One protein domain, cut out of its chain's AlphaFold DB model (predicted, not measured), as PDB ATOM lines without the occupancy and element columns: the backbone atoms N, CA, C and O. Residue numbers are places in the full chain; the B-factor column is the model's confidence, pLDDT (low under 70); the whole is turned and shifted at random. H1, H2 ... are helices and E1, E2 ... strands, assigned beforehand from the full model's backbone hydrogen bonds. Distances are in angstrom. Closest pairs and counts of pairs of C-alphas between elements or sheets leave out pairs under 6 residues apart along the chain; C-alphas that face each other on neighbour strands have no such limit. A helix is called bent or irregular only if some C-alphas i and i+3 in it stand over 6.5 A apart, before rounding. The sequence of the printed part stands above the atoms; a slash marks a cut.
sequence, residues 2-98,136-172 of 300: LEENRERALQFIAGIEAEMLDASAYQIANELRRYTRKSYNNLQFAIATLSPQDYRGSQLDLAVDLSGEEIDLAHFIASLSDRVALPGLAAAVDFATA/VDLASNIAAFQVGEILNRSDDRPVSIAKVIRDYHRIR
ATOM      1  N   LEU A   2     -50.217  10.119 -44.139       94.62
ATOM      2  CA  LEU A   2     -49.183   9.134 -43.737       94.62
ATOM      3  C   LEU A   2     -48.230   8.714 -44.879       94.62
ATOM      4  O   LEU A   2     -47.025   8.599 -44.666       94.62
ATOM      5  N   GLU A   3     -48.739   8.551 -46.102       94.81
ATOM      6  CA  GLU A   3     -47.909   8.263 -47.287       94.81
ATOM      7  C   GLU A   3     -47.010   9.450 -47.677       94.81
ATOM      8  O   GLU A   3     -45.822   9.282 -47.932       94.81
ATOM      9  N   GLU A   4     -47.552  10.671 -47.677       96.31
ATOM     10  CA  GLU A   4     -46.787  11.895 -47.967       96.31
ATOM     11  C   GLU A   4     -45.674  12.108 -46.931       96.31
ATOM     12  O   GLU A   4     -44.548  12.474 -47.273       96.31
ATOM     13  N   ASN A   5     -45.980  11.822 -45.665       97.69
ATOM     14  CA  ASN A   5     -45.030  11.805 -44.564       97.69
ATOM     15  C   ASN A   5     -43.899  10.796 -44.807       97.69
ATOM     16  O   ASN A   5     -42.732  11.147 -44.615       97.69
ATOM     17  N   ARG A   6     -44.215   9.581 -45.283       97.44
ATOM     18  CA  ARG A   6     -43.205   8.584 -45.672       97.44
ATOM     19  C   ARG A   6     -42.286   9.133 -46.763       97.44
ATOM     20  O   ARG A   6     -41.070   9.074 -46.606       97.44
ATOM     21  N   GLU A   7     -42.829   9.683 -47.847       97.31
ATOM     22  CA  GLU A   7     -42.000  10.193 -48.949       97.31
ATOM     23  C   GLU A   7     -41.098  11.350 -48.504       97.31
ATOM     24  O   GLU A   7     -39.907  11.369 -48.823       97.31
ATOM     25  N   ARG A   8     -41.623  12.273 -47.690       97.69
ATOM     26  CA  ARG A   8     -40.838  13.363 -47.095       97.69
ATOM     27  C   ARG A   8     -39.714  12.836 -46.200       97.69
ATOM     28  O   ARG A   8     -38.589  13.325 -46.286       97.69
ATOM     29  N   ALA A   9     -40.002  11.843 -45.361       97.62
ATOM     30  CA  ALA A   9     -39.002  11.207 -44.512       97.62
ATOM     31  C   ALA A   9     -37.909  10.515 -45.337       97.62
ATOM     32  O   ALA A   9     -36.725  10.713 -45.079       97.62
ATOM     33  N   LEU A  10     -38.285   9.757 -46.369       97.88
ATOM     34  CA  LEU A  10     -37.339   9.071 -47.249       97.88
ATOM     35  C   LEU A  10     -36.446  10.046 -48.025       97.88
ATOM     36  O   LEU A  10     -35.269   9.758 -48.226       97.88
ATOM     37  N   GLN A  11     -36.982  11.193 -48.447       97.81
ATOM     38  CA  GLN A  11     -36.192  12.262 -49.065       97.81
ATOM     39  C   GLN A  11     -35.203  12.878 -48.074       97.81
ATOM     40  O   GLN A  11     -34.043  13.084 -48.425       97.81
ATOM     41  N   PHE A  12     -35.635  13.128 -46.836       97.94
ATOM     42  CA  PHE A  12     -34.755  13.637 -45.785       97.94
ATOM     43  C   PHE A  12     -33.615  12.656 -45.474       97.94
ATOM     44  O   PHE A  12     -32.454  13.057 -45.460       97.94
ATOM     45  N   ILE A  13     -33.931  11.366 -45.301       97.50
ATOM     46  CA  ILE A  13     -32.937  10.308 -45.065       97.50
ATOM     47  C   ILE A  13     -31.937  10.239 -46.225       97.50
ATOM     48  O   ILE A  13     -30.734  10.255 -45.989       97.50
ATOM     49  N   ALA A  14     -32.417  10.233 -47.472       96.12
ATOM     50  CA  ALA A  14     -31.548  10.204 -48.649       96.12
ATOM     51  C   ALA A  14     -30.630  11.438 -48.748       96.12
ATOM     52  O   ALA A  14     -29.507  11.325 -49.234       96.12
ATOM     53  N   GLY A  15     -31.081  12.605 -48.271       96.44
ATOM     54  CA  GLY A  15     -30.246  13.803 -48.164       96.44
ATOM     55  C   GLY A  15     -29.068  13.610 -47.207       96.44
ATOM     56  O   GLY A  15     -27.933  13.883 -47.582       96.44
ATOM     57  N   ILE A  16     -29.321  13.056 -46.015       95.50
ATOM     58  CA  ILE A  16     -28.265  12.728 -45.042       95.50
ATOM     59  C   ILE A  16     -27.299  11.675 -45.608       95.50
ATOM     60  O   ILE A  16     -26.087  11.822 -45.487       95.50
ATOM     61  N   GLU A  17     -27.816  10.637 -46.271       94.06
ATOM     62  CA  GLU A  17     -26.987   9.611 -46.925       94.06
ATOM     63  C   GLU A  17     -26.052  10.213 -47.986       94.06
ATOM     64  O   GLU A  17     -24.882   9.838 -48.061       94.06
ATOM     65  N   ALA A  18     -26.535  11.180 -48.774       93.38
ATOM     66  CA  ALA A  18     -25.740  11.854 -49.800       93.38
ATOM     67  C   ALA A  18     -24.607  12.723 -49.222       93.38
ATOM     68  O   ALA A  18     -23.583  12.909 -49.878       93.38
ATOM     69  N   GLU A  19     -24.762  13.228 -47.997       93.19
ATOM     70  CA  GLU A  19     -23.714  13.953 -47.265       93.19
ATOM     71  C   GLU A  19     -22.697  13.006 -46.596       93.19
ATOM     72  O   GLU A  19     -21.617  13.438 -46.189       93.19
ATOM     73  N   MET A  20     -23.012  11.709 -46.500       90.12
ATOM     74  CA  MET A  20     -22.263  10.702 -45.741       90.12
ATOM     75  C   MET A  20     -21.870   9.483 -46.599       90.12
ATOM     76  O   MET A  20     -22.006   8.343 -46.163       90.12
ATOM     77  N   LEU A  21     -21.351   9.713 -47.810       83.00
ATOM     78  CA  LEU A  21     -21.132   8.670 -48.833       83.00
ATOM     79  C   LEU A  21     -20.280   7.466 -48.385       83.00
ATOM     80  O   LEU A  21     -20.536   6.348 -48.825       83.00
ATOM     81  N   ASP A  22     -19.301   7.672 -47.500       83.12
ATOM     82  CA  ASP A  22     -18.414   6.608 -46.998       83.12
ATOM     83  C   ASP A  22     -18.851   6.038 -45.637       83.12
ATOM     84  O   ASP A  22     -18.167   5.193 -45.046       83.12
ATOM     85  N   ALA A  23     -19.975   6.512 -45.096       86.12
ATOM     86  CA  ALA A  23     -20.450   6.097 -43.789       86.12
ATOM     87  C   ALA A  23     -21.076   4.698 -43.829       86.12
ATOM     88  O   ALA A  23     -21.778   4.301 -44.756       86.12
ATOM     89  N   SER A  24     -20.840   3.937 -42.764       86.81
ATOM     90  CA  SER A  24     -21.553   2.685 -42.513       86.81
ATOM     91  C   SER A  24     -23.024   2.938 -42.173       86.81
ATOM     92  O   SER A  24     -23.371   3.990 -41.632       86.81
ATOM     93  N   ALA A  25     -23.880   1.931 -42.376       88.88
ATOM     94  CA  ALA A  25     -25.280   1.981 -41.947       88.88
ATOM     95  C   ALA A  25     -25.419   2.335 -40.454       88.88
ATOM     96  O   ALA A  25     -26.322   3.079 -40.083       88.88
ATOM     97  N   TYR A  26     -24.489   1.871 -39.609       88.12
ATOM     98  CA  TYR A  26     -24.440   2.231 -38.192       88.12
ATOM     99  C   TYR A  26     -24.277   3.743 -37.999       88.12
ATOM    100  O   TYR A  26     -25.038   4.357 -37.255       88.12
ATOM    101  N   GLN A  27     -23.315   4.365 -38.686       88.69
ATOM    102  CA  GLN A  27     -23.085   5.809 -38.582       88.69
ATOM    103  C   GLN A  27     -24.291   6.605 -39.087       88.69
ATOM    104  O   GLN A  27     -24.709   7.546 -38.417       88.69
ATOM    105  N   ILE A  28     -24.877   6.195 -40.216       91.94
ATOM    106  CA  ILE A  28     -26.053   6.856 -40.792       91.94
ATOM    107  C   ILE A  28     -27.248   6.729 -39.836       91.94
ATOM    108  O   ILE A  28     -27.845   7.739 -39.484       91.94
ATOM    109  N   ALA A  29     -27.568   5.531 -39.333       92.56
ATOM    110  CA  ALA A  29     -28.692   5.325 -38.411       92.56
ATOM    111  C   ALA A  29     -28.555   6.149 -37.117       92.56
ATOM    112  O   ALA A  29     -29.527   6.741 -36.643       92.56
ATOM    113  N   ASN A  30     -27.342   6.238 -36.564       89.88
ATOM    114  CA  ASN A  30     -27.064   7.067 -35.391       89.88
ATOM    115  C   ASN A  30     -27.170   8.570 -35.684       89.88
ATOM    116  O   ASN A  30     -27.620   9.321 -34.820       89.88
ATOM    117  N   GLU A  31     -26.793   9.018 -36.883       93.44
ATOM    118  CA  GLU A  31     -26.984  10.410 -37.295       93.44
ATOM    119  C   GLU A  31     -28.473  10.729 -37.487       93.44
ATOM    120  O   GLU A  31     -28.960  11.717 -36.939       93.44
ATOM    121  N   LEU A  32     -29.235   9.857 -38.155       95.00
ATOM    122  CA  LEU A  32     -30.684  10.011 -38.337       95.00
ATOM    123  C   LEU A  32     -31.422  10.132 -36.999       95.00
ATOM    124  O   LEU A  32     -32.324  10.956 -36.859       95.00
ATOM    125  N   ARG A  33     -31.001   9.375 -35.980       93.00
ATOM    126  CA  ARG A  33     -31.580   9.439 -34.632       93.00
ATOM    127  C   ARG A  33     -31.541  10.838 -34.012       93.00
ATOM    128  O   ARG A  33     -32.410  11.183 -33.212       93.00
ATOM    129  N   ARG A  34     -30.592  11.689 -34.403       93.38
ATOM    130  CA  ARG A  34     -30.486  13.086 -33.941       93.38
ATOM    131  C   ARG A  34     -31.617  13.976 -34.445       93.38
ATOM    132  O   ARG A  34     -31.819  15.052 -33.886       93.38
ATOM    133  N   TYR A  35     -32.351  13.520 -35.455       95.81
ATOM    134  CA  TYR A  35     -33.470  14.222 -36.077       95.81
ATOM    135  C   TYR A  35     -34.847  13.670 -35.654       95.81
ATOM    136  O   TYR A  35     -35.849  13.953 -36.311       95.81
ATOM    137  N   THR A  36     -34.897  12.864 -34.584       94.12
ATOM    138  CA  THR A  36     -36.122  12.228 -34.059       94.12
ATOM    139  C   THR A  36     -36.723  13.027 -32.887       94.12
ATOM    140  O   THR A  36     -37.160  14.158 -33.072       94.12
ATOM    141  N   ARG A  37     -36.734  12.482 -31.662       90.50
ATOM    142  CA  ARG A  37     -37.207  13.138 -30.435       90.50
ATOM    143  C   ARG A  37     -36.074  13.308 -29.450       90.50
ATOM    144  O   ARG A  37     -35.346  12.363 -29.174       90.50
ATOM    145  N   LYS A  38     -36.040  14.458 -28.773       86.94
ATOM    146  CA  LYS A  38     -35.042  14.756 -27.734       86.94
ATOM    147  C   LYS A  38     -34.943  13.675 -26.644       86.94
ATOM    148  O   LYS A  38     -33.855  13.438 -26.123       86.94
ATOM    149  N   SER A  39     -36.047  13.012 -26.291       83.94
ATOM    150  CA  SER A  39     -36.057  11.902 -25.322       83.94
ATOM    151  C   SER A  39     -35.228  10.692 -25.776       83.94
ATOM    152  O   SER A  39     -34.661  10.005 -24.925       83.94
ATOM    153  N   TYR A  40     -35.075  10.475 -27.086       81.69
ATOM    154  CA  TYR A  40     -34.282   9.396 -27.683       81.69
ATOM    155  C   TYR A  40     -32.792   9.724 -27.838       81.69
ATOM    156  O   TYR A  40     -32.038   8.870 -28.295       81.69
ATOM    157  N   ASN A  41     -32.346  10.910 -27.416       77.88
ATOM    158  CA  ASN A  41     -30.970  11.408 -27.565       77.88
ATOM    159  C   ASN A  41     -30.186  11.447 -26.242       77.88
ATOM    160  O   ASN A  41     -29.227  12.201 -26.089       77.88
ATOM    161  N   ASN A  42     -30.631  10.695 -25.237       74.25
ATOM    162  CA  ASN A  42     -30.042  10.733 -23.902       74.25
ATOM    163  C   ASN A  42     -28.828   9.783 -23.758       74.25
ATOM    164  O   ASN A  42     -28.546   8.950 -24.620       74.25
ATOM    165  N   LEU A  43     -28.116   9.888 -22.629       70.25
ATOM    166  CA  LEU A  43     -26.902   9.110 -22.348       70.25
ATOM    167  C   LEU A  43     -27.108   7.585 -22.409       70.25
ATOM    168  O   LEU A  43     -26.179   6.871 -22.772       70.25
ATOM    169  N   GLN A  44     -28.295   7.071 -22.068       69.19
ATOM    170  CA  GLN A  44     -28.581   5.634 -22.131       69.19
ATOM    171  C   GLN A  44     -28.431   5.111 -23.558       69.19
ATOM    172  O   GLN A  44     -27.801   4.078 -23.771       69.19
ATOM    173  N   PHE A  45     -28.948   5.858 -24.530       69.81
ATOM    174  CA  PHE A  45     -28.840   5.488 -25.934       69.81
ATOM    175  C   PHE A  45     -27.434   5.683 -26.468       69.81
ATOM    176  O   PHE A  45     -26.953   4.819 -27.187       69.81
ATOM    177  N   ALA A  46     -26.727   6.723 -26.025       70.31
ATOM    178  CA  ALA A  46     -25.320   6.874 -26.373       70.31
ATOM    179  C   ALA A  46     -24.455   5.702 -25.877       70.31
ATOM    180  O   ALA A  46     -23.513   5.303 -26.557       70.31
ATOM    181  N   ILE A  47     -24.783   5.119 -24.718       68.69
ATOM    182  CA  ILE A  47     -24.131   3.904 -24.210       68.69
ATOM    183  C   ILE A  47     -24.552   2.675 -25.025       68.69
ATOM    184  O   ILE A  47     -23.697   1.867 -25.374       68.69
ATOM    185  N   ALA A  48     -25.846   2.523 -25.325       66.38
ATOM    186  CA  ALA A  48     -26.359   1.372 -26.069       66.38
ATOM    187  C   ALA A  48     -25.794   1.311 -27.495       66.38
ATOM    188  O   ALA A  48     -25.388   0.247 -27.963       66.38
ATOM    189  N   THR A  49     -25.713   2.455 -28.170       65.62
ATOM    190  CA  THR A  49     -25.172   2.527 -29.522       65.62
ATOM    191  C   THR A  49     -23.654   2.635 -29.534       65.62
ATOM    192  O   THR A  49     -23.059   2.114 -30.462       65.62
ATOM    193  N   LEU A  50     -23.018   3.177 -28.484       71.31
ATOM    194  CA  LEU A  50     -21.625   3.661 -28.470       71.31
ATOM    195  C   LEU A  50     -21.416   4.889 -29.373       71.31
ATOM    196  O   LEU A  50     -20.363   5.053 -29.995       71.31
ATOM    197  N   SER A  51     -22.418   5.770 -29.441       74.94
ATOM    198  CA  SER A  51     -22.363   7.016 -30.209       74.94
ATOM    199  C   SER A  51     -23.039   8.174 -29.465       74.94
ATOM    200  O   SER A  51     -24.220   8.072 -29.135       74.94
ATOM    201  N   PRO A  52     -22.354   9.303 -29.201       77.25
ATOM    202  CA  PRO A  52     -23.007  10.518 -28.722       77.25
ATOM    203  C   PRO A  52     -23.971  11.065 -29.784       77.25
ATOM    204  O   PRO A  52     -23.576  11.328 -30.918       77.25
ATOM    205  N   GLN A  53     -25.235  11.265 -29.417       75.69
ATOM    206  CA  GLN A  53     -26.297  11.653 -30.349       75.69
ATOM    207  C   GLN A  53     -26.966  12.957 -29.912       75.69
ATOM    208  O   GLN A  53     -28.123  12.947 -29.501       75.69
ATOM    209  N   ASP A  54     -26.273  14.092 -29.997       85.31
ATOM    210  CA  ASP A  54     -26.899  15.373 -29.642       85.31
ATOM    211  C   ASP A  54     -28.078  15.680 -30.569       85.31
ATOM    212  O   ASP A  54     -27.940  15.618 -31.793       85.31
ATOM    213  N   TYR A  55     -29.218  16.047 -29.988       90.00
ATOM    214  CA  TYR A  55     -30.438  16.395 -30.719       90.00
ATOM    215  C   TYR A  55     -30.213  17.568 -31.692       90.00
ATOM    216  O   TYR A  55     -29.697  18.617 -31.299       90.00
ATOM    217  N   ARG A  56     -30.630  17.400 -32.953       92.00
ATOM    218  CA  ARG A  56     -30.485  18.369 -34.058       92.00
ATOM    219  C   ARG A  56     -31.812  18.845 -34.651       92.00
ATOM    220  O   ARG A  56     -31.823  19.849 -35.360       92.00
ATOM    221  N   GLY A  57     -32.922  18.174 -34.357       91.69
ATOM    222  CA  GLY A  57     -34.254  18.573 -34.813       91.69
ATOM    223  C   GLY A  57     -35.256  17.421 -34.776       91.69
ATOM    224  O   GLY A  57     -34.917  16.332 -34.328       91.69
ATOM    225  N   SER A  58     -36.484  17.675 -35.228       94.81
ATOM    226  CA  SER A  58     -37.613  16.734 -35.180       94.81
ATOM    227  C   SER A  58     -38.169  16.383 -36.563       94.81
ATOM    228  O   SER A  58     -39.349  16.084 -36.722       94.81
ATOM    229  N   GLN A  59     -37.336  16.464 -37.601       97.38
ATOM    230  CA  GLN A  59     -37.723  16.215 -38.991       97.38
ATOM    231  C   GLN A  59     -38.209  14.779 -39.233       97.38
ATOM    232  O   GLN A  59     -38.911  14.561 -40.215       97.38
ATOM    233  N   LEU A  60     -37.842  13.832 -38.363       96.50
ATOM    234  CA  LEU A  60     -38.269  12.430 -38.384       96.50
ATOM    235  C   LEU A  60     -39.251  12.089 -37.244       96.50
ATOM    236  O   LEU A  60     -39.583  10.924 -37.063       96.50
ATOM    237  N   ASP A  61     -39.729  13.082 -36.483       96.25
ATOM    238  CA  ASP A  61     -40.783  12.915 -35.473       96.25
ATOM    239  C   ASP A  61     -42.171  13.062 -36.100       96.25
ATOM    240  O   ASP A  61     -42.804  14.118 -36.059       96.25
ATOM    241  N   LEU A  62     -42.603  12.000 -36.771       95.69
ATOM    242  CA  LEU A  62     -43.877  11.939 -37.475       95.69
ATOM    243  C   LEU A  62     -44.360  10.493 -37.618       95.69
ATOM    244  O   LEU A  62     -43.565   9.555 -37.602       95.69
ATOM    245  N   ALA A  63     -45.666  10.327 -37.811       97.38
ATOM    246  CA  ALA A  63     -46.249   9.049 -38.196       97.38
ATOM    247  C   ALA A  63     -46.156   8.852 -39.718       97.38
ATOM    248  O   ALA A  63     -46.422   9.783 -40.493       97.38
ATOM    249  N   VAL A  64     -45.798   7.643 -40.145       97.94
ATOM    250  CA  VAL A  64     -45.713   7.232 -41.554       97.94
ATOM    251  C   VAL A  64     -46.505   5.951 -41.786       97.94
ATOM    252  O   VAL A  64     -46.725   5.181 -40.859       97.94
ATOM    253  N   ASP A  65     -46.897   5.704 -43.033       97.38
ATOM    254  CA  ASP A  65     -47.410   4.396 -43.446       97.38
ATOM    255  C   ASP A  65     -46.255   3.526 -43.963       97.38
ATOM    256  O   ASP A  65     -45.597   3.895 -44.943       97.38
ATOM    257  N   LEU A  66     -46.019   2.366 -43.342       96.81
ATOM    258  CA  LEU A  66     -45.140   1.322 -43.879       96.81
ATOM    259  C   LEU A  66     -45.875  -0.020 -43.926       96.81
ATOM    260  O   LEU A  66     -46.404  -0.484 -42.923       96.81
ATOM    261  N   SER A  67     -45.883  -0.663 -45.099       96.75
ATOM    262  CA  SER A  67     -46.540  -1.953 -45.331       96.75
ATOM    263  C   SER A  67     -48.030  -2.011 -44.954       96.75
ATOM    264  O   SER A  67     -48.549  -3.103 -44.707       96.75
ATOM    265  N   GLY A  68     -48.720  -0.863 -44.945       94.88
ATOM    266  CA  GLY A  68     -50.127  -0.741 -44.560       94.88
ATOM    267  C   GLY A  68     -50.371  -0.552 -43.058       94.88
ATOM    268  O   GLY A  68     -51.520  -0.652 -42.627       94.88
ATOM    269  N   GLU A  69     -49.325  -0.326 -42.259       96.44
ATOM    270  CA  GLU A  69     -49.429  -0.004 -40.834       96.44
ATOM    271  C   GLU A  69     -48.924   1.410 -40.544       96.44
ATOM    272  O   GLU A  69     -47.963   1.894 -41.151       96.44
ATOM    273  N   GLU A  70     -49.549   2.048 -39.555       97.50
ATOM    274  CA  GLU A  70     -49.038   3.283 -38.976       97.50
ATOM    275  C   GLU A  70     -47.794   2.984 -38.132       97.50
ATOM    276  O   GLU A  70     -47.813   2.136 -37.238       97.50
ATOM    277  N   ILE A  71     -46.713   3.700 -38.426       97.06
ATOM    278  CA  ILE A  71     -45.413   3.591 -37.770       97.06
ATOM    279  C   ILE A  71     -45.056   4.946 -37.175       97.06
ATOM    280  O   ILE A  71     -45.027   5.956 -37.882       97.06
ATOM    281  N   ASP A  72     -44.697   4.956 -35.894       97.12
ATOM    282  CA  ASP A  72     -43.986   6.079 -35.294       97.12
ATOM    283  C   ASP A  72     -42.544   6.067 -35.809       97.12
ATOM    284  O   ASP A  72     -41.739   5.206 -35.429       97.12
ATOM    285  N   LEU A  73     -42.219   7.003 -36.703       97.12
ATOM    286  CA  LEU A  73     -40.923   7.032 -37.367       97.12
ATOM    287  C   LEU A  73     -39.783   7.386 -36.405       97.12
ATOM    288  O   LEU A  73     -38.677   6.864 -36.559       97.12
ATOM    289  N   ALA A  74     -40.035   8.226 -35.397       95.50
ATOM    290  CA  ALA A  74     -39.024   8.559 -34.402       95.50
ATOM    291  C   ALA A  74     -38.660   7.324 -33.577       95.50
ATOM    292  O   ALA A  74     -37.472   7.046 -33.395       95.50
ATOM    293  N   HIS A  75     -39.670   6.565 -33.142       94.75
ATOM    294  CA  HIS A  75     -39.466   5.289 -32.465       94.75
ATOM    295  C   HIS A  75     -38.737   4.298 -33.380       94.75
ATOM    296  O   HIS A  75     -37.733   3.713 -32.987       94.75
ATOM    297  N   PHE A  76     -39.182   4.146 -34.629       96.56
ATOM    298  CA  PHE A  76     -38.564   3.239 -35.598       96.56
ATOM    299  C   PHE A  76     -37.075   3.542 -35.821       96.56
ATOM    300  O   PHE A  76     -36.261   2.625 -35.762       96.56
ATOM    301  N   ILE A  77     -36.691   4.805 -36.044       95.62
ATOM    302  CA  ILE A  77     -35.285   5.186 -36.267       95.62
ATOM    303  C   ILE A  77     -34.451   4.995 -34.995       95.62
ATOM    304  O   ILE A  77     -33.309   4.538 -35.081       95.62
ATOM    305  N   ALA A  78     -35.012   5.311 -33.824       90.25
ATOM    306  CA  ALA A  78     -34.363   5.042 -32.547       90.25
ATOM    307  C   ALA A  78     -34.079   3.539 -32.382       90.25
ATOM    308  O   ALA A  78     -32.929   3.131 -32.231       90.25
ATOM    309  N   SER A  79     -35.105   2.709 -32.536       91.56
ATOM    310  CA  SER A  79     -34.980   1.256 -32.469       91.56
ATOM    311  C   SER A  79     -34.023   0.714 -33.533       91.56
ATOM    312  O   SER A  79     -33.197  -0.143 -33.231       91.56
ATOM    313  N   LEU A  80     -34.046   1.250 -34.757       92.88
ATOM    314  CA  LEU A  80     -33.138   0.853 -35.832       92.88
ATOM    315  C   LEU A  80     -31.675   1.141 -35.481       92.88
ATOM    316  O   LEU A  80     -30.824   0.280 -35.699       92.88
ATOM    317  N   SER A  81     -31.364   2.307 -34.907       88.69
ATOM    318  CA  SER A  81     -29.985   2.625 -34.505       88.69
ATOM    319  C   SER A  81     -29.442   1.648 -33.463       88.69
ATOM    320  O   SER A  81     -28.238   1.411 -33.412       88.69
ATOM    321  N   ASP A  82     -30.334   1.087 -32.643       83.19
ATOM    322  CA  ASP A  82     -29.996   0.085 -31.633       83.19
ATOM    323  C   ASP A  82     -29.809  -1.313 -32.248       83.19
ATOM    324  O   ASP A  82     -29.283  -2.197 -31.577       83.19
ATOM    325  N   ARG A  83     -30.231  -1.523 -33.505       83.88
ATOM    326  CA  ARG A  83     -30.157  -2.807 -34.223       83.88
ATOM    327  C   ARG A  83     -29.006  -2.931 -35.212       83.88
ATOM    328  O   ARG A  83     -28.575  -4.041 -35.528       83.88
ATOM    329  N   VAL A  84     -28.553  -1.816 -35.775       85.31
ATOM    330  CA  VAL A  84     -27.489  -1.862 -36.780       85.31
ATOM    331  C   VAL A  84     -26.159  -2.185 -36.097       85.31
ATOM    332  O   VAL A  84     -25.766  -1.530 -35.130       85.31
ATOM    333  N   ALA A  85     -25.476  -3.212 -36.597       81.62
ATOM    334  CA  ALA A  85     -24.245  -3.726 -36.018       81.62
ATOM    335  C   ALA A  85     -23.109  -2.695 -36.092       81.62
ATOM    336  O   ALA A  85     -22.976  -1.948 -37.068       81.62
ATOM    337  N   LEU A  86     -22.246  -2.687 -35.074       78.94
ATOM    338  CA  LEU A  86     -21.027  -1.878 -35.086       78.94
ATOM    339  C   LEU A  86     -20.140  -2.235 -36.297       78.94
ATOM    340  O   LEU A  86     -20.003  -3.411 -36.628       78.94
ATOM    341  N   PRO A  87     -19.485  -1.259 -36.951       77.06
ATOM    342  CA  PRO A  87     -18.654  -1.532 -38.117       77.06
ATOM    343  C   PRO A  87     -17.289  -2.144 -37.749       77.06
ATOM    344  O   PRO A  87     -16.698  -1.847 -36.710       77.06
ATOM    345  N   GLY A  88     -16.725  -2.943 -38.661       75.69
ATOM    346  CA  GLY A  88     -15.342  -3.433 -38.577       75.69
ATOM    347  C   GLY A  88     -15.087  -4.365 -37.386       75.69
ATOM    348  O   GLY A  88     -15.929  -5.184 -37.036       75.69
ATOM    349  N   LEU A  89     -13.919  -4.241 -36.743       67.56
ATOM    350  CA  LEU A  89     -13.540  -5.080 -35.592       67.56
ATOM    351  C   LEU A  89     -14.458  -4.885 -34.372       67.56
ATOM    352  O   LEU A  89     -14.531  -5.769 -33.521       67.56
ATOM    353  N   ALA A  90     -15.184  -3.764 -34.295       70.00
ATOM    354  CA  ALA A  90     -16.142  -3.511 -33.223       70.00
ATOM    355  C   ALA A  90     -17.402  -4.393 -33.332       70.00
ATOM    356  O   ALA A  90     -18.034  -4.658 -32.312       70.00
ATOM    357  N   ALA A  91     -17.716  -4.939 -34.516       69.38
ATOM    358  CA  ALA A  91     -18.778  -5.936 -34.681       69.38
ATOM    359  C   ALA A  91     -18.560  -7.157 -33.769       69.38
ATOM    360  O   ALA A  91     -19.504  -7.704 -33.202       69.38
ATOM    361  N   ALA A  92     -17.297  -7.557 -33.571       61.69
ATOM    362  CA  ALA A  92     -16.938  -8.718 -32.761       61.69
ATOM    363  C   ALA A  92     -17.247  -8.538 -31.266       61.69
ATOM    364  O   ALA A  92     -17.327  -9.527 -30.545       61.69
ATOM    365  N   VAL A  93     -17.427  -7.299 -30.798       63.69
ATOM    366  CA  VAL A  93     -17.777  -6.981 -29.405       63.69
ATOM    367  C   VAL A  93     -19.210  -6.472 -29.262       63.69
ATOM    368  O   VAL A  93     -19.618  -6.112 -28.162       63.69
ATOM    369  N   ASP A  94     -20.008  -6.484 -30.333       62.41
ATOM    370  CA  ASP A  94     -21.379  -5.967 -30.308       62.41
ATOM    371  C   ASP A  94     -22.276  -6.768 -29.344       62.41
ATOM    372  O   ASP A  94     -23.083  -6.203 -28.597       62.41
ATOM    373  N   PHE A  95     -22.021  -8.080 -29.229       59.31
ATOM    374  CA  PHE A  95     -22.660  -8.955 -28.239       59.31
ATOM    375  C   PHE A  95     -22.433  -8.484 -26.793       59.31
ATOM    376  O   PHE A  95     -23.284  -8.709 -25.932       59.31
ATOM    377  N   ALA A  96     -21.311  -7.806 -26.512       54.16
ATOM    378  CA  ALA A  96     -20.990  -7.291 -25.184       54.16
ATOM    379  C   ALA A  96     -21.883  -6.108 -24.786       54.16
ATOM    380  O   ALA A  96     -21.842  -5.689 -23.634       54.16
ATOM    381  N   THR A  97     -22.708  -5.598 -25.705       59.47
ATOM    382  CA  THR A  97     -23.755  -4.602 -25.437       59.47
ATOM    383  C   THR A  97     -25.172  -5.172 -25.554       59.47
ATOM    384  O   THR A  97     -26.120  -4.511 -25.159       59.47
ATOM    385  N   ALA A  98     -25.352  -6.429 -25.977       56.28
ATOM    386  CA  ALA A  98     -26.678  -7.049 -26.121       56.28
ATOM    387  C   ALA A  98     -27.475  -7.142 -24.799       56.28
ATOM    388  O   ALA A  98     -28.702  -7.207 -24.801       56.28
ATOM    389  N   VAL A 136     -48.605   0.669 -32.331       96.56
ATOM    390  CA  VAL A 136     -47.762   1.495 -33.206       96.56
ATOM    391  C   VAL A 136     -46.285   1.326 -32.838       96.56
ATOM    392  O   VAL A 136     -45.483   1.051 -33.723       96.56
ATOM    393  N   ASP A 137     -45.922   1.373 -31.551       94.94
ATOM    394  CA  ASP A 137     -44.535   1.141 -31.105       94.94
ATOM    395  C   ASP A 137     -44.073  -0.289 -31.420       94.94
ATOM    396  O   ASP A 137     -42.985  -0.512 -31.957       94.94
ATOM    397  N   LEU A 138     -44.932  -1.285 -31.176       96.69
ATOM    398  CA  LEU A 138     -44.659  -2.673 -31.557       96.69
ATOM    399  C   LEU A 138     -44.464  -2.815 -33.075       96.69
ATOM    400  O   LEU A 138     -43.580  -3.564 -33.506       96.69
ATOM    401  N   ALA A 139     -45.225  -2.069 -33.882       97.75
ATOM    402  CA  ALA A 139     -45.058  -2.062 -35.329       97.75
ATOM    403  C   ALA A 139     -43.726  -1.432 -35.747       97.75
ATOM    404  O   ALA A 139     -42.985  -2.041 -36.527       97.75
ATOM    405  N   SER A 140     -43.380  -0.283 -35.162       97.31
ATOM    406  CA  SER A 140     -42.092   0.394 -35.338       97.31
ATOM    407  C   SER A 140     -40.915  -0.516 -34.991       97.31
ATOM    408  O   SER A 140     -39.929  -0.565 -35.724       97.31
ATOM    409  N   ASN A 141     -41.026  -1.300 -33.920       96.38
ATOM    410  CA  ASN A 141     -39.988  -2.235 -33.500       96.38
ATOM    411  C   ASN A 141     -39.798  -3.414 -34.462       96.38
ATOM    412  O   ASN A 141     -38.660  -3.794 -34.748       96.38
ATOM    413  N   ILE A 142     -40.887  -3.986 -34.986       97.25
ATOM    414  CA  ILE A 142     -40.807  -5.053 -35.995       97.25
ATOM    415  C   ILE A 142     -40.231  -4.515 -37.307       97.25
ATOM    416  O   ILE A 142     -39.371  -5.159 -37.906       97.25
ATOM    417  N   ALA A 143     -40.646  -3.321 -37.737       97.44
ATOM    418  CA  ALA A 143     -40.065  -2.673 -38.908       97.44
ATOM    419  C   ALA A 143     -38.557  -2.435 -38.721       97.44
ATOM    420  O   ALA A 143     -37.764  -2.761 -39.606       97.44
ATOM    421  N   ALA A 144     -38.142  -1.935 -37.552       96.50
ATOM    422  CA  ALA A 144     -36.736  -1.703 -37.224       96.50
ATOM    423  C   ALA A 144     -35.916  -3.001 -37.218       96.50
ATOM    424  O   ALA A 144     -34.786  -3.005 -37.703       96.50
ATOM    425  N   PHE A 145     -36.487  -4.111 -36.726       94.38
ATOM    426  CA  PHE A 145     -35.894  -5.448 -36.844       94.38
ATOM    427  C   PHE A 145     -35.618  -5.821 -38.298       94.38
ATOM    428  O   PHE A 145     -34.471  -6.086 -38.646       94.38
ATOM    429  N   GLN A 146     -36.647  -5.799 -39.146       94.75
ATOM    430  CA  GLN A 146     -36.526  -6.269 -40.527       94.75
ATOM    431  C   GLN A 146     -35.572  -5.404 -41.351       94.75
ATOM    432  O   GLN A 146     -34.697  -5.918 -42.047       94.75
ATOM    433  N   VAL A 147     -35.697  -4.079 -41.237       95.25
ATOM    434  CA  VAL A 147     -34.786  -3.143 -41.906       95.25
ATOM    435  C   VAL A 147     -33.356  -3.342 -41.396       95.25
ATOM    436  O   VAL A 147     -32.434  -3.428 -42.204       95.25
ATOM    437  N   GLY A 148     -33.163  -3.479 -40.081       92.25
ATOM    438  CA  GLY A 148     -31.854  -3.720 -39.473       92.25
ATOM    439  C   GLY A 148     -31.189  -5.011 -39.954       92.25
ATOM    440  O   GLY A 148     -30.012  -4.986 -40.306       92.25
ATOM    441  N   GLU A 149     -31.934  -6.116 -40.045       89.44
ATOM    442  CA  GLU A 149     -31.418  -7.393 -40.558       89.44
ATOM    443  C   GLU A 149     -30.930  -7.280 -42.006       89.44
ATOM    444  O   GLU A 149     -29.851  -7.777 -42.334       89.44
ATOM    445  N   ILE A 150     -31.677  -6.585 -42.868       89.75
ATOM    446  CA  ILE A 150     -31.266  -6.357 -44.260       89.75
ATOM    447  C   ILE A 150     -29.985  -5.514 -44.305       89.75
ATOM    448  O   ILE A 150     -29.049  -5.860 -45.025       89.75
ATOM    449  N   LEU A 151     -29.911  -4.439 -43.512       90.00
ATOM    450  CA  LEU A 151     -28.727  -3.575 -43.448       90.00
ATOM    451  C   LEU A 151     -27.489  -4.325 -42.935       90.00
ATOM    452  O   LEU A 151     -26.400  -4.123 -43.462       90.00
ATOM    453  N   ASN A 152     -27.652  -5.199 -41.939       85.69
ATOM    454  CA  ASN A 152     -26.558  -5.958 -41.332       85.69
ATOM    455  C   ASN A 152     -26.024  -7.081 -42.237       85.69
ATOM    456  O   ASN A 152     -24.864  -7.464 -42.107       85.69
ATOM    457  N   ARG A 153     -26.857  -7.619 -43.139       81.38
ATOM    458  CA  ARG A 153     -26.476  -8.672 -44.102       81.38
ATOM    459  C   ARG A 153     -25.967  -8.120 -45.438       81.38
ATOM    460  O   ARG A 153     -25.496  -8.890 -46.268       81.38
ATOM    461  N   SER A 154     -26.113  -6.818 -45.673       69.62
ATOM    462  CA  SER A 154     -25.748  -6.187 -46.938       69.62
ATOM    463  C   SER A 154     -24.232  -6.041 -47.070       69.62
ATOM    464  O   SER A 154     -23.618  -5.243 -46.363       69.62
ATOM    465  N   ASP A 155     -23.646  -6.745 -48.039       60.59
ATOM    466  CA  ASP A 155     -22.268  -6.509 -48.491       60.59
ATOM    467  C   ASP A 155     -22.150  -5.237 -49.358       60.59
ATOM    468  O   ASP A 155     -21.045  -4.728 -49.571       60.59
ATOM    469  N   ASP A 156     -23.279  -4.700 -49.847       56.16
ATOM    470  CA  ASP A 156     -23.300  -3.509 -50.697       56.16
ATOM    471  C   ASP A 156     -22.784  -2.290 -49.931       56.16
ATOM    472  O   ASP A 156     -23.321  -1.911 -48.889       56.16
ATOM    473  N   ARG A 157     -21.765  -1.624 -50.479       64.88
ATOM    474  CA  ARG A 157     -21.374  -0.276 -50.065       64.88
ATOM    475  C   ARG A 157     -21.445   0.678 -51.259       64.88
ATOM    476  O   ARG A 157     -20.882   0.351 -52.304       64.88
ATOM    477  N   PRO A 158     -22.073   1.858 -51.102       65.31
ATOM    478  CA  PRO A 158     -22.715   2.364 -49.882       65.31
ATOM    479  C   PRO A 158     -24.101   1.742 -49.618       65.31
ATOM    480  O   PRO A 158     -24.882   1.513 -50.541       65.31
ATOM    481  N   VAL A 159     -24.416   1.496 -48.342       76.25
ATOM    482  CA  VAL A 159     -25.734   1.005 -47.901       76.25
ATOM    483  C   VAL A 159     -26.714   2.183 -47.843       76.25
ATOM    484  O   VAL A 159     -26.426   3.173 -47.177       76.25
ATOM    485  N   SER A 160     -27.887   2.073 -48.477       90.88
ATOM    486  CA  SER A 160     -28.960   3.081 -48.371       90.88
ATOM    487  C   SER A 160     -30.102   2.578 -47.488       90.88
ATOM    488  O   SER A 160     -30.878   1.704 -47.883       90.88
ATOM    489  N   ILE A 161     -30.239   3.173 -46.302       94.62
ATOM    490  CA  ILE A 161     -31.364   2.986 -45.381       94.62
ATOM    491  C   ILE A 161     -32.669   3.418 -46.059       94.62
ATOM    492  O   ILE A 161     -33.657   2.688 -45.989       94.62
ATOM    493  N   ALA A 162     -32.680   4.544 -46.785       96.44
ATOM    494  CA  ALA A 162     -33.864   4.990 -47.524       96.44
ATOM    495  C   ALA A 162     -34.342   3.939 -48.541       96.44
ATOM    496  O   ALA A 162     -35.542   3.676 -48.652       96.44
ATOM    497  N   LYS A 163     -33.418   3.307 -49.277       94.69
ATOM    498  CA  LYS A 163     -33.758   2.219 -50.202       94.69
ATOM    499  C   LYS A 163     -34.324   1.009 -49.456       94.69
ATOM    500  O   LYS A 163     -35.361   0.498 -49.871       94.69
ATOM    501  N   VAL A 164     -33.689   0.574 -48.368       95.31
ATOM    502  CA  VAL A 164     -34.154  -0.593 -47.599       95.31
ATOM    503  C   VAL A 164     -35.544  -0.355 -47.000       95.31
ATOM    504  O   VAL A 164     -36.386  -1.243 -47.076       95.31
ATOM    505  N   ILE A 165     -35.842   0.847 -46.491       97.25
ATOM    506  CA  ILE A 165     -37.193   1.191 -46.005       97.25
ATOM    507  C   ILE A 165     -38.225   1.123 -47.144       97.25
ATOM    508  O   ILE A 165     -39.331   0.615 -46.947       97.25
ATOM    509  N   ARG A 166     -37.883   1.589 -48.357       96.31
ATOM    510  CA  ARG A 166     -38.771   1.440 -49.527       96.31
ATOM    511  C   ARG A 166     -39.007  -0.022 -49.886       96.31
ATOM    512  O   ARG A 166     -40.130  -0.378 -50.229       96.31
ATOM    513  N   ASP A 167     -37.969  -0.851 -49.830       94.81
ATOM    514  CA  ASP A 167     -38.084  -2.278 -50.129       94.81
ATOM    515  C   ASP A 167     -38.916  -3.010 -49.065       94.81
ATOM    516  O   ASP A 167     -39.786  -3.801 -49.424       94.81
ATOM    517  N   TYR A 168     -38.752  -2.662 -47.782       96.44
ATOM    518  CA  TYR A 168     -39.614  -3.122 -46.688       96.44
ATOM    519  C   TYR A 168     -41.093  -2.813 -46.965       96.44
ATOM    520  O   TYR A 168     -41.931  -3.713 -46.904       96.44
ATOM    521  N   HIS A 169     -41.414  -1.568 -47.343       97.69
ATOM    522  CA  HIS A 169     -42.793  -1.120 -47.574       97.69
ATOM    523  C   HIS A 169     -43.526  -1.914 -48.676       97.69
ATOM    524  O   HIS A 169     -44.750  -2.019 -48.647       97.69
ATOM    525  N   ARG A 170     -42.801  -2.507 -49.636       96.88
ATOM    526  CA  ARG A 170     -43.389  -3.287 -50.745       96.88
ATOM    527  C   ARG A 170     -43.939  -4.648 -50.320       96.88
ATOM    528  O   ARG A 170     -44.708  -5.247 -51.066       96.88
ATOM    529  N   ILE A 171     -43.528  -5.139 -49.157       97.31
ATOM    530  CA  ILE A 171     -43.954  -6.418 -48.590       97.31
ATOM    531  C   ILE A 171     -45.092  -6.146 -47.602       97.31
ATOM    532  O   ILE A 171     -45.060  -5.155 -46.871       97.31
ATOM    533  N   ARG A 172     -46.119  -7.001 -47.577       97.44
ATOM    534  CA  ARG A 172     -47.264  -6.842 -46.665       97.44
ATOM    535  C   ARG A 172     -46.836  -7.026 -45.208       97.44
ATOM    536  O   ARG A 172     -46.086  -7.946 -44.893       97.44
TER     537      ARG A 172
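Overview. This is residues 2 to 98 and 136 to 172 of the 300 residues of an uncharacterized protein of Oxynema sp. AP17 (UniProt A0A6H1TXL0). A compact cluster of helices, most of them crossing, is built round H5 near the middle; H2 packs on H5, and so does H7, while H8 joins H7 to the long H1, and contact between H1 and H2 closes the ring. The small hairpin of E1 and E2 sits at the end where H1, H5 and H7 begin, short H3 and H4 lie beyond H5, and H6 lies farthest from the middle, touching no helix. The printed part has 134 residues, with eight named helices and two named strands in the order H1 H2 H3 H4 E1 E2 H5 H6 H7 H8; its class is mostly helix, and the sheet, in the order E1 - E2, is antiparallel. The radius of gyration of the C-alphas is 13.7 A, and they span 38 by 32 by 29 A.

Arrangement. H1, residues 2 to 19, touches H2, residues 25 to 33, with its residues 13 to 17 alone, at a steep tilt of 57 degrees, opposite ways; the closest C-alphas, of Glu 17 and Ile 28, are 6.8 A apart. H3, residues 38 to 41, and H4, residues 43 to 49, meet only through their link. E1, residues 63 to 66, and E2, residues 69 to 72, form an antiparallel hairpin at 139 degrees, with N 64 and O 71 at 2.9 A and N 71 and O 64 at 2.8 A, within hydrogen-bond range. The closest C-alphas of H1 and E1, of Leu 2 and Val 64, are 4.5 A apart. H5, residues 73 to 83, is the hub, touching H2, H4 and H7, residues 136 to 153. With H2 it runs opposite ways at a shallow tilt of 34 degrees, only just short of steep; the closest C-alphas, of Ala 29 and Ser 81, are 4.9 A apart. With H4 it runs the same way at a steep tilt of 58 degrees, closest at the C-alphas of Thr 49 and Asp 82, 5.8 A. H3 is close to H5 but not clearly touching, the C-alphas of Tyr 40 and Ala 78 being 6.5 A apart. H6, residues 88 to 98, is close to H4 but not clearly touching, at 6.5 A between the C-alphas of Ala 48 and Thr 97, and is apart from H5. H7 runs the same way as H5 at a steep tilt of 42 degrees, closest at the C-alphas of Phe 76 and Ser 140, 4.5 A. H8, residues 161 to 169, touches residues 143 to 151 of H7 alone, opposite ways at a steep tilt of 61 degrees, closest at the C-alphas of Val 147 and Val 164, 6.3 A. H8 also touches residues 10 to 14 of H1 alone, opposite ways at a shallow tilt of 27 degrees, closest at the C-alphas of Leu 10 and Ala 162, 5.4 A. In H1, H2, H4, H5, H7 and H8 every O i to N i+4 pair is within hydrogen-bond range; H6 has 2 of 7, beside 7 of 8 O i to N i+3 pairs, and H3 is too short for an i+4 pair.

Along the chain. H1 begins at C-alpha 2 (-49.183, 9.134, -43.737) and is 26.2 A long; H7 is 26.0 A, H6 17.2 A and H5 14.9 A. H6 is irregular, with C-alphas 92 and 95 7.3 A apart. H8 ends at C-alpha 169 (-42.793, -1.120, -47.574).

Size, cuts and confidence. The C-alphas farthest apart, of Glu 4 and Ala 96, are 39.4 A apart. Residues 99 to 135 are not printed, and C-alphas 98 and 136 are 23.8 A apart across the cut. The link from H4 to E1, residues 50 to 62, is long. Mean pLDDT of the printed part is 87.4; 19 residues are under 70, namely 44 to 45, 47 to 49, 89, 91 to 98 and 154 to 158.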